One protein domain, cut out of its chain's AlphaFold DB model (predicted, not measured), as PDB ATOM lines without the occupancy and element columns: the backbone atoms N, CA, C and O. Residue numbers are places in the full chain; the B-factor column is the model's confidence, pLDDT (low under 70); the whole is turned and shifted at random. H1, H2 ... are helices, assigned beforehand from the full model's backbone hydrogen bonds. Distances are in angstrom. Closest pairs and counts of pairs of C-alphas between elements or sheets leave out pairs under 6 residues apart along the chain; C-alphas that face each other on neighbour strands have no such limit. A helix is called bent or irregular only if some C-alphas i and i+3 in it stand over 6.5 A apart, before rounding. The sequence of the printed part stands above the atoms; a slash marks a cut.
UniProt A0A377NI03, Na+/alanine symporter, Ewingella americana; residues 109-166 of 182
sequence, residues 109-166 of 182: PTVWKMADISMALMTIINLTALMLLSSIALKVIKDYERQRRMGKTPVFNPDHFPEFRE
ATOM      1  N   PRO A 109      55.169 -16.203 -48.536       89.00
ATOM      2  CA  PRO A 109      54.315 -16.855 -49.537       89.00
ATOM      3  C   PRO A 109      53.774 -18.215 -49.087       89.00
ATOM      4  O   PRO A 109      52.680 -18.607 -49.477       89.00
ATOM      5  N   THR A 110      54.531 -18.945 -48.265       90.50
ATOM      6  CA  THR A 110      54.085 -20.225 -47.708       90.50
ATOM      7  C   THR A 110      52.989 -20.009 -46.670       90.50
ATOM      8  O   THR A 110      51.982 -20.712 -46.703       90.50
ATOM      9  N   VAL A 111      53.150 -19.011 -45.794       90.44
ATOM     10  CA  VAL A 111      52.136 -18.649 -44.790       90.44
ATOM     11  C   VAL A 111      50.829 -18.238 -45.469       90.44
ATOM     12  O   VAL A 111      49.775 -18.739 -45.090       90.44
ATOM     13  N   TRP A 112      50.900 -17.412 -46.520       89.62
ATOM     14  CA  TRP A 112      49.729 -17.014 -47.310       89.62
ATOM     15  C   TRP A 112      49.015 -18.216 -47.928       89.62
ATOM     16  O   TRP A 112      47.819 -18.375 -47.721       89.62
ATOM     17  N   LYS A 113      49.742 -19.137 -48.572       93.50
ATOM     18  CA  LYS A 113      49.135 -20.355 -49.138       93.50
ATOM     19  C   LYS A 113      48.438 -21.219 -48.084       93.50
ATOM     20  O   LYS A 113      47.361 -21.749 -48.342       93.50
ATOM     21  N   MET A 114      49.037 -21.380 -46.901       92.62
ATOM     22  CA  MET A 114      48.408 -22.129 -45.804       92.62
ATOM     23  C   MET A 114      47.160 -21.413 -45.270       92.62
ATOM     24  O   MET A 114      46.155 -22.070 -44.981       92.62
ATOM     25  N   ALA A 115      47.209 -20.082 -45.166       91.38
ATOM     26  CA  ALA A 115      46.068 -19.263 -44.776       91.38
ATOM     27  C   ALA A 115      44.929 -19.373 -45.799       91.38
ATOM     28  O   ALA A 115      43.799 -19.640 -45.399       91.38
ATOM     29  N   ASP A 116      45.218 -19.276 -47.098       94.25
ATOM     30  CA  ASP A 116      44.224 -19.366 -48.174       94.25
ATOM     31  C   ASP A 116      43.493 -20.711 -48.165       94.25
ATOM     32  O   ASP A 116      42.264 -20.753 -48.227       94.25
ATOM     33  N   ILE A 117      44.225 -21.819 -48.005       95.81
ATOM     34  CA  ILE A 117      43.625 -23.160 -47.899       95.81
ATOM     35  C   ILE A 117      42.724 -23.254 -46.659       95.81
ATOM     36  O   ILE A 117      41.604 -23.763 -46.734       95.81
ATOM     37  N   SER A 118      43.194 -22.739 -45.521       93.56
ATOM     38  CA  SER A 118      42.437 -22.761 -44.262       93.56
ATOM     39  C   SER A 118      41.163 -21.910 -44.352       93.56
ATOM     40  O   SER A 118      40.090 -22.349 -43.935       93.56
ATOM     41  N   MET A 119      41.258 -20.719 -44.951       94.19
ATOM     42  CA  MET A 119      40.128 -19.819 -45.190       94.19
ATOM     43  C   MET A 119      39.124 -20.420 -46.173       94.19
ATOM     44  O   MET A 119      37.919 -20.321 -45.939       94.19
ATOM     45  N   ALA A 120      39.588 -21.081 -47.236       95.94
ATOM     46  CA  ALA A 120      38.718 -21.759 -48.191       95.94
ATOM     47  C   ALA A 120      37.911 -22.875 -47.511       95.94
ATOM     48  O   ALA A 120      36.689 -22.924 -47.654       95.94
ATOM     49  N   LEU A 121      38.565 -23.718 -46.705       96.31
ATOM     50  CA  LEU A 121      37.893 -24.785 -45.962       96.31
ATOM     51  C   LEU A 121      36.853 -24.228 -44.978       96.31
ATOM     52  O   LEU A 121      35.706 -24.679 -44.967       96.31
ATOM     53  N   MET A 122      37.229 -23.219 -44.188       93.75
ATOM     54  CA  MET A 122      36.321 -22.560 -43.244       93.75
ATOM     55  C   MET A 122      35.118 -21.933 -43.960       93.75
ATOM     56  O   MET A 122      33.983 -22.072 -43.502       93.75
ATOM     57  N   THR A 123      35.351 -21.281 -45.100       95.56
ATOM     58  CA  THR A 123      34.296 -20.658 -45.909       95.56
ATOM     59  C   THR A 123      33.319 -21.698 -46.433       95.56
ATOM     60  O   THR A 123      32.115 -21.504 -46.298       95.56
ATOM     61  N   ILE A 124      33.807 -22.817 -46.977       96.75
ATOM     62  CA  ILE A 124      32.948 -23.885 -47.507       96.75
ATOM     63  C   ILE A 124      32.035 -24.438 -46.411       96.75
ATOM     64  O   ILE A 124      30.824 -24.534 -46.615       96.75
ATOM     65  N   ILE A 125      32.588 -24.754 -45.237       94.44
ATOM     66  CA  ILE A 125      31.818 -25.302 -44.110       94.44
ATOM     67  C   ILE A 125      30.755 -24.297 -43.650       94.44
ATOM     68  O   ILE A 125      29.569 -24.630 -43.577       94.44
ATOM     69  N   ASN A 126      31.160 -23.051 -43.391       93.94
ATOM     70  CA  ASN A 126      30.263 -22.029 -42.855       93.94
ATOM     71  C   ASN A 126      29.177 -21.630 -43.858       93.94
ATOM     72  O   ASN A 126      28.011 -21.513 -43.487       93.94
ATOM     73  N   LEU A 127      29.531 -21.454 -45.132       95.19
ATOM     74  CA  LEU A 127      28.569 -21.109 -46.175       95.19
ATOM     75  C   LEU A 127      27.557 -22.239 -46.390       95.19
ATOM     76  O   LEU A 127      26.370 -21.969 -46.549       95.19
ATOM     77  N   THR A 128      28.000 -23.497 -46.329       95.06
ATOM     78  CA  THR A 128      27.103 -24.657 -46.430       95.06
ATOM     79  C   THR A 128      26.107 -24.684 -45.270       95.06
ATOM     80  O   THR A 128      24.904 -24.812 -45.499       95.06
ATOM     81  N   ALA A 129      26.570 -24.477 -44.033       92.75
ATOM     82  CA  ALA A 129      25.691 -24.377 -42.870       92.75
ATOM     83  C   ALA A 129      24.687 -23.215 -42.999       92.75
ATOM     84  O   ALA A 129      23.498 -23.392 -42.736       92.75
ATOM     85  N   LEU A 130      25.137 -22.045 -43.466       93.12
ATOM     86  CA  LEU A 130      24.269 -20.889 -43.704       93.12
ATOM     87  C   LEU A 130      23.227 -21.156 -44.794       93.12
ATOM     88  O   LEU A 130      22.081 -20.744 -44.640       93.12
ATOM     89  N   MET A 131      23.585 -21.860 -45.873       93.50
ATOM     90  CA  MET A 131      22.631 -22.234 -46.921       93.50
ATOM     91  C   MET A 131      21.544 -23.166 -46.383       93.50
ATOM     92  O   MET A 131      20.365 -22.930 -46.649       93.50
ATOM     93  N   LEU A 132      21.909 -24.164 -45.572       91.19
ATOM     94  CA  LEU A 132      20.943 -25.057 -44.923       91.19
ATOM     95  C   LEU A 132      20.035 -24.302 -43.937       91.19
ATOM     96  O   LEU A 132      18.832 -24.550 -43.889       91.19
ATOM     97  N   LEU A 133      20.588 -23.337 -43.196       90.19
ATOM     98  CA  LEU A 133      19.842 -22.540 -42.217       90.19
ATOM     99  C   LEU A 133      19.063 -21.369 -42.844       90.19
ATOM    100  O   LEU A 133      18.218 -20.763 -42.182       90.19
ATOM    101  N   SER A 134      19.311 -21.043 -44.116       91.19
ATOM    102  CA  SER A 134      18.774 -19.850 -44.785       91.19
ATOM    103  C   SER A 134      17.247 -19.771 -44.743       91.19
ATOM    104  O   SER A 134      16.692 -18.712 -44.456       91.19
ATOM    105  N   SER A 135      16.556 -20.897 -44.947       87.31
ATOM    106  CA  SER A 135      15.090 -20.971 -44.890       87.31
ATOM    107  C   SER A 135      14.556 -20.582 -43.508       87.31
ATOM    108  O   SER A 135      13.630 -19.775 -43.401       87.31
ATOM    109  N   ILE A 136      15.186 -21.088 -42.442       88.06
ATOM    110  CA  ILE A 136      14.830 -20.780 -41.051       88.06
ATOM    111  C   ILE A 136      15.132 -19.307 -40.752       88.06
ATOM    112  O   ILE A 136      14.256 -18.579 -40.283       88.06
ATOM    113  N   ALA A 137      16.332 -18.837 -41.096       88.62
ATOM    114  CA  ALA A 137      16.746 -17.453 -40.873       88.62
ATOM    115  C   ALA A 137      15.796 -16.449 -41.550       88.62
ATOM    116  O   ALA A 137      15.358 -15.489 -40.917       88.62
ATOM    117  N   LEU A 138      15.406 -16.694 -42.806       89.25
ATOM    118  CA  LEU A 138      14.466 -15.838 -43.537       89.25
ATOM    119  C   LEU A 138      13.075 -15.808 -42.890       89.25
ATOM    120  O   LEU A 138      12.444 -14.751 -42.861       89.25
ATOM    121  N   LYS A 139      12.584 -16.936 -42.363       87.06
ATOM    122  CA  LYS A 139      11.295 -16.992 -41.654       87.06
ATOM    123  C   LYS A 139      11.323 -16.179 -40.360       87.06
ATOM    124  O   LYS A 139      10.410 -15.391 -40.122       87.06
ATOM    125  N   VAL A 140      12.394 -16.307 -39.575       88.81
ATOM    126  CA  VAL A 140      12.573 -15.544 -38.328       88.81
ATOM    127  C   VAL A 140      12.714 -14.045 -38.610       88.81
ATOM    128  O   VAL A 140      12.076 -13.232 -37.943       88.81
ATOM    129  N   ILE A 141      13.471 -13.661 -39.644       90.62
ATOM    130  CA  ILE A 141      13.617 -12.255 -40.055       90.62
ATOM    131  C   ILE A 141      12.274 -11.666 -40.506       90.62
ATOM    132  O   ILE A 141      11.944 -10.543 -40.133       90.62
ATOM    133  N   LYS A 142      11.465 -12.417 -41.264       89.44
ATOM    134  CA  LYS A 142      10.127 -11.963 -41.679       89.44
ATOM    135  C   LYS A 142       9.205 -11.714 -40.487       89.44
ATOM    136  O   LYS A 142       8.473 -10.725 -40.489       89.44
ATOM    137  N   ASP A 143       9.241 -12.574 -39.471       87.44
ATOM    138  CA  ASP A 143       8.472 -12.348 -38.245       87.44
ATOM    139  C   ASP A 143       8.976 -11.120 -37.476       87.44
ATOM    140  O   ASP A 143       8.176 -10.266 -37.093       87.44
ATOM    141  N   TYR A 144      10.295 -10.965 -37.348       89.31
ATOM    142  CA  TYR A 144      10.905  -9.774 -36.756       89.31
ATOM    143  C   TYR A 144      10.464  -8.485 -37.472       89.31
ATOM    144  O   TYR A 144      10.024  -7.526 -36.831       89.31
ATOM    145  N   GLU A 145      10.519  -8.458 -38.807       90.94
ATOM    146  CA  GLU A 145      10.061  -7.313 -39.598       90.94
ATOM    147  C   GLU A 145       8.567  -7.049 -39.430       90.94
ATOM    148  O   GLU A 145       8.165  -5.892 -39.307       90.94
ATOM    149  N   ARG A 146       7.740  -8.100 -39.401       90.50
ATOM    150  CA  ARG A 146       6.297  -7.987 -39.166       90.50
ATOM    151  C   ARG A 146       6.028  -7.296 -37.831       90.50
ATOM    152  O   ARG A 146       5.268  -6.331 -37.793       90.50
ATOM    153  N   GLN A 147       6.676  -7.743 -36.755       88.06
ATOM    154  CA  GLN A 147       6.536  -7.146 -35.422       88.06
ATOM    155  C   GLN A 147       6.991  -5.682 -35.399       88.06
ATOM    156  O   GLN A 147       6.269  -4.822 -34.887       88.06
ATOM    157  N   ARG A 148       8.124  -5.379 -36.044       90.44
ATOM    158  CA  ARG A 148       8.651  -4.014 -36.154       90.44
ATOM    159  C   ARG A 148       7.717  -3.084 -36.937       90.44
ATOM    160  O   ARG A 148       7.514  -1.947 -36.524       90.44
ATOM    161  N   ARG A 149       7.117  -3.555 -38.039       90.88
ATOM    162  CA  ARG A 149       6.132  -2.786 -38.831       90.88
ATOM    163  C   ARG A 149       4.845  -2.510 -38.053       90.88
ATOM    164  O   ARG A 149       4.224  -1.480 -38.267       90.88
ATOM    165  N   MET A 150       4.475  -3.394 -37.127       89.62
ATOM    166  CA  MET A 150       3.354  -3.186 -36.204       89.62
ATOM    167  C   MET A 150       3.688  -2.231 -35.041       89.62
ATOM    168  O   MET A 150       2.869  -2.075 -34.140       89.62
ATOM    169  N   GLY A 151       4.885  -1.626 -35.016       88.50
ATOM    170  CA  GLY A 151       5.327  -0.733 -33.941       88.50
ATOM    171  C   GLY A 151       5.570  -1.438 -32.602       88.50
ATOM    172  O   GLY A 151       5.738  -0.772 -31.584       88.50
ATOM    173  N   LYS A 152       5.583  -2.777 -32.583       85.69
ATOM    174  CA  LYS A 152       5.848  -3.574 -31.380       85.69
ATOM    175  C   LYS A 152       7.350  -3.771 -31.208       85.69
ATOM    176  O   LYS A 152       8.094  -3.843 -32.187       85.69
ATOM    177  N   THR A 153       7.793  -3.912 -29.962       84.25
ATOM    178  CA  THR A 153       9.135  -4.416 -29.660       84.25
ATOM    179  C   THR A 153       9.233  -5.863 -30.159       84.25
ATOM    180  O   THR A 153       8.445  -6.698 -29.713       84.25
ATOM    181  N   PRO A 154      10.133  -6.180 -31.107       84.25
ATOM    182  CA  PRO A 154      10.208  -7.521 -31.665       84.25
ATOM    183  C   PRO A 154      10.686  -8.514 -30.605       84.25
ATOM    184  O   PRO A 154      11.754  -8.325 -30.023       84.25
ATOM    185  N   VAL A 155       9.923  -9.578 -30.374       83.12
ATOM    186  CA  VAL A 155      10.313 -10.676 -29.489       83.12
ATOM    187  C   VAL A 155      10.153 -11.996 -30.226       83.12
ATOM    188  O   VAL A 155       9.111 -12.275 -30.819       83.12
ATOM    189  N   PHE A 156      11.194 -12.819 -30.188       82.25
ATOM    190  CA  PHE A 156      11.149 -14.159 -30.755       82.25
ATOM    191  C   PHE A 156      10.215 -15.047 -29.920       82.25
ATOM    192  O   PHE A 156      10.395 -15.159 -28.710       82.25
ATOM    193  N   ASN A 157       9.216 -15.663 -30.559       79.44
ATOM    194  CA  ASN A 157       8.329 -16.638 -29.923       79.44
ATOM    195  C   ASN A 157       8.509 -18.018 -30.588       79.44
ATOM    196  O   ASN A 157       8.093 -18.179 -31.740       79.44
ATOM    197  N   PRO A 158       9.081 -19.016 -29.883       76.31
ATOM    198  CA  PRO A 158       9.263 -20.374 -30.399       76.31
ATOM    199  C   PRO A 158       7.963 -21.057 -30.846       76.31
ATOM    200  O   PRO A 158       7.987 -21.887 -31.751       76.31
ATOM    201  N   ASP A 159       6.820 -20.705 -30.242       76.38
ATOM    202  CA  ASP A 159       5.523 -21.322 -30.554       76.38
ATOM    203  C   ASP A 159       5.046 -21.004 -31.982       76.38
ATOM    204  O   ASP A 159       4.282 -21.773 -32.563       76.38
ATOM    205  N   HIS A 160       5.518 -19.906 -32.585       76.06
ATOM    206  CA  HIS A 160       5.191 -19.551 -33.970       76.06
ATOM    207  C   HIS A 160       5.928 -20.413 -35.010       76.06
ATOM    208  O   HIS A 160       5.624 -20.319 -36.199       76.06
ATOM    209  N   PHE A 161       6.879 -21.250 -34.579       81.19
ATOM    210  CA  PHE A 161       7.753 -22.023 -35.458       81.19
ATOM    211  C   PHE A 161       7.872 -23.498 -35.021       81.19
ATOM    212  O   PHE A 161       8.951 -23.954 -34.633       81.19
ATOM    213  N   PRO A 162       6.778 -24.281 -35.095       72.56
ATOM    214  CA  PRO A 162       6.768 -25.676 -34.643       72.56
ATOM    215  C   PRO A 162       7.747 -26.576 -35.419       72.56
ATOM    216  O   PRO A 162       8.299 -27.515 -34.861       72.56
ATOM    217  N   GLU A 163       8.011 -26.243 -36.680       75.56
ATOM    218  CA  GLU A 163       8.868 -26.967 -37.632       75.56
ATOM    219  C   GLU A 163      10.353 -27.083 -37.242       75.56
ATOM    220  O   GLU A 163      11.030 -27.989 -37.718       75.56
ATOM    221  N   PHE A 164      10.874 -26.202 -36.385       74.31
ATOM    222  CA  PHE A 164      12.258 -26.287 -35.890       74.31
ATOM    223  C   PHE A 164      12.353 -26.111 -34.371       74.31
ATOM    224  O   PHE A 164      13.430 -25.868 -33.829       74.31
ATOM    225  N   ARG A 165      11.231 -26.288 -33.663       70.62
ATOM    226  CA  ARG A 165      11.161 -26.193 -32.200       70.62
ATOM    227  C   ARG A 165      12.061 -27.217 -31.505       70.62
ATOM    228  O   ARG A 165      12.690 -26.880 -30.511       70.62
ATOM    229  N   GLU A 166      12.154 -28.428 -32.048       69.62
ATOM    230  CA  GLU A 166      13.010 -29.502 -31.517       69.62
ATOM    231  C   GLU A 166      14.512 -29.209 -31.657       69.62
ATOM    232  O   GLU A 166      15.324 -29.810 -30.962       69.62
TER     233      GLU A 166
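AT A GLANCE: This is residues 109 to 166 of the 182 residues of the protein "Na+/alanine symporter" of Ewingella americana (UniProt A0A377NI03). You are looking at one long helix, H1, bent into a wide V, whose residues 109 to 135, the whole first arm and the bend, stick out alone; beyond its second arm the chain folds back as a long link to the short helix H2 near the bend. The 58 printed residues, with two named helices in the order H1, H2 and no named strand, are all helix in class. The whole is extended, with radius of gyration of the C-alphas 18.1 A and spans of 54 by 26 by 13 A.

IN THESE COORDINATES: Find C-alpha 109 at (54.315, -16.855, -49.537), where H1, residues 109 to 149, begins. By its hydrogen bonds it was assigned as one helix, but it is bent: C-alphas 132 and 135 are 7.1 A apart. H1a, residues 109 to 132, measures 34.7 A, and H1b, residues 135 to 149, measures 21.2 A. H2, residues 162 to 166, ends at C-alpha 166 (13.010, -29.502, -31.517); it is irregular, with C-alphas 163 and 166 7.8 A apart.

HOW THE PARTS SIT: H1a and H1b stand at a steep tilt of 69.5 degrees, only just short of about perpendicular. H1b and H2 are close but not clearly touching; their closest C-alphas, of Ile 136 and Phe 164, are 8.0 A apart. H1a and H2 are apart. Every O i to N i+4 pair is within hydrogen-bond range in H1a and H1b; H2 has 0 of 1, and 1 of 2 O i to N i+3 pairs.

THE WHOLE: The C-alphas farthest apart, of Thr 110 and Met 150, are 54.7 A apart. The printed part has no cut, and the link from H1 to H2, 12 residues, is long. Mean pLDDT of the printed part is 88.1; look for low confidence, under 70, at residue 166.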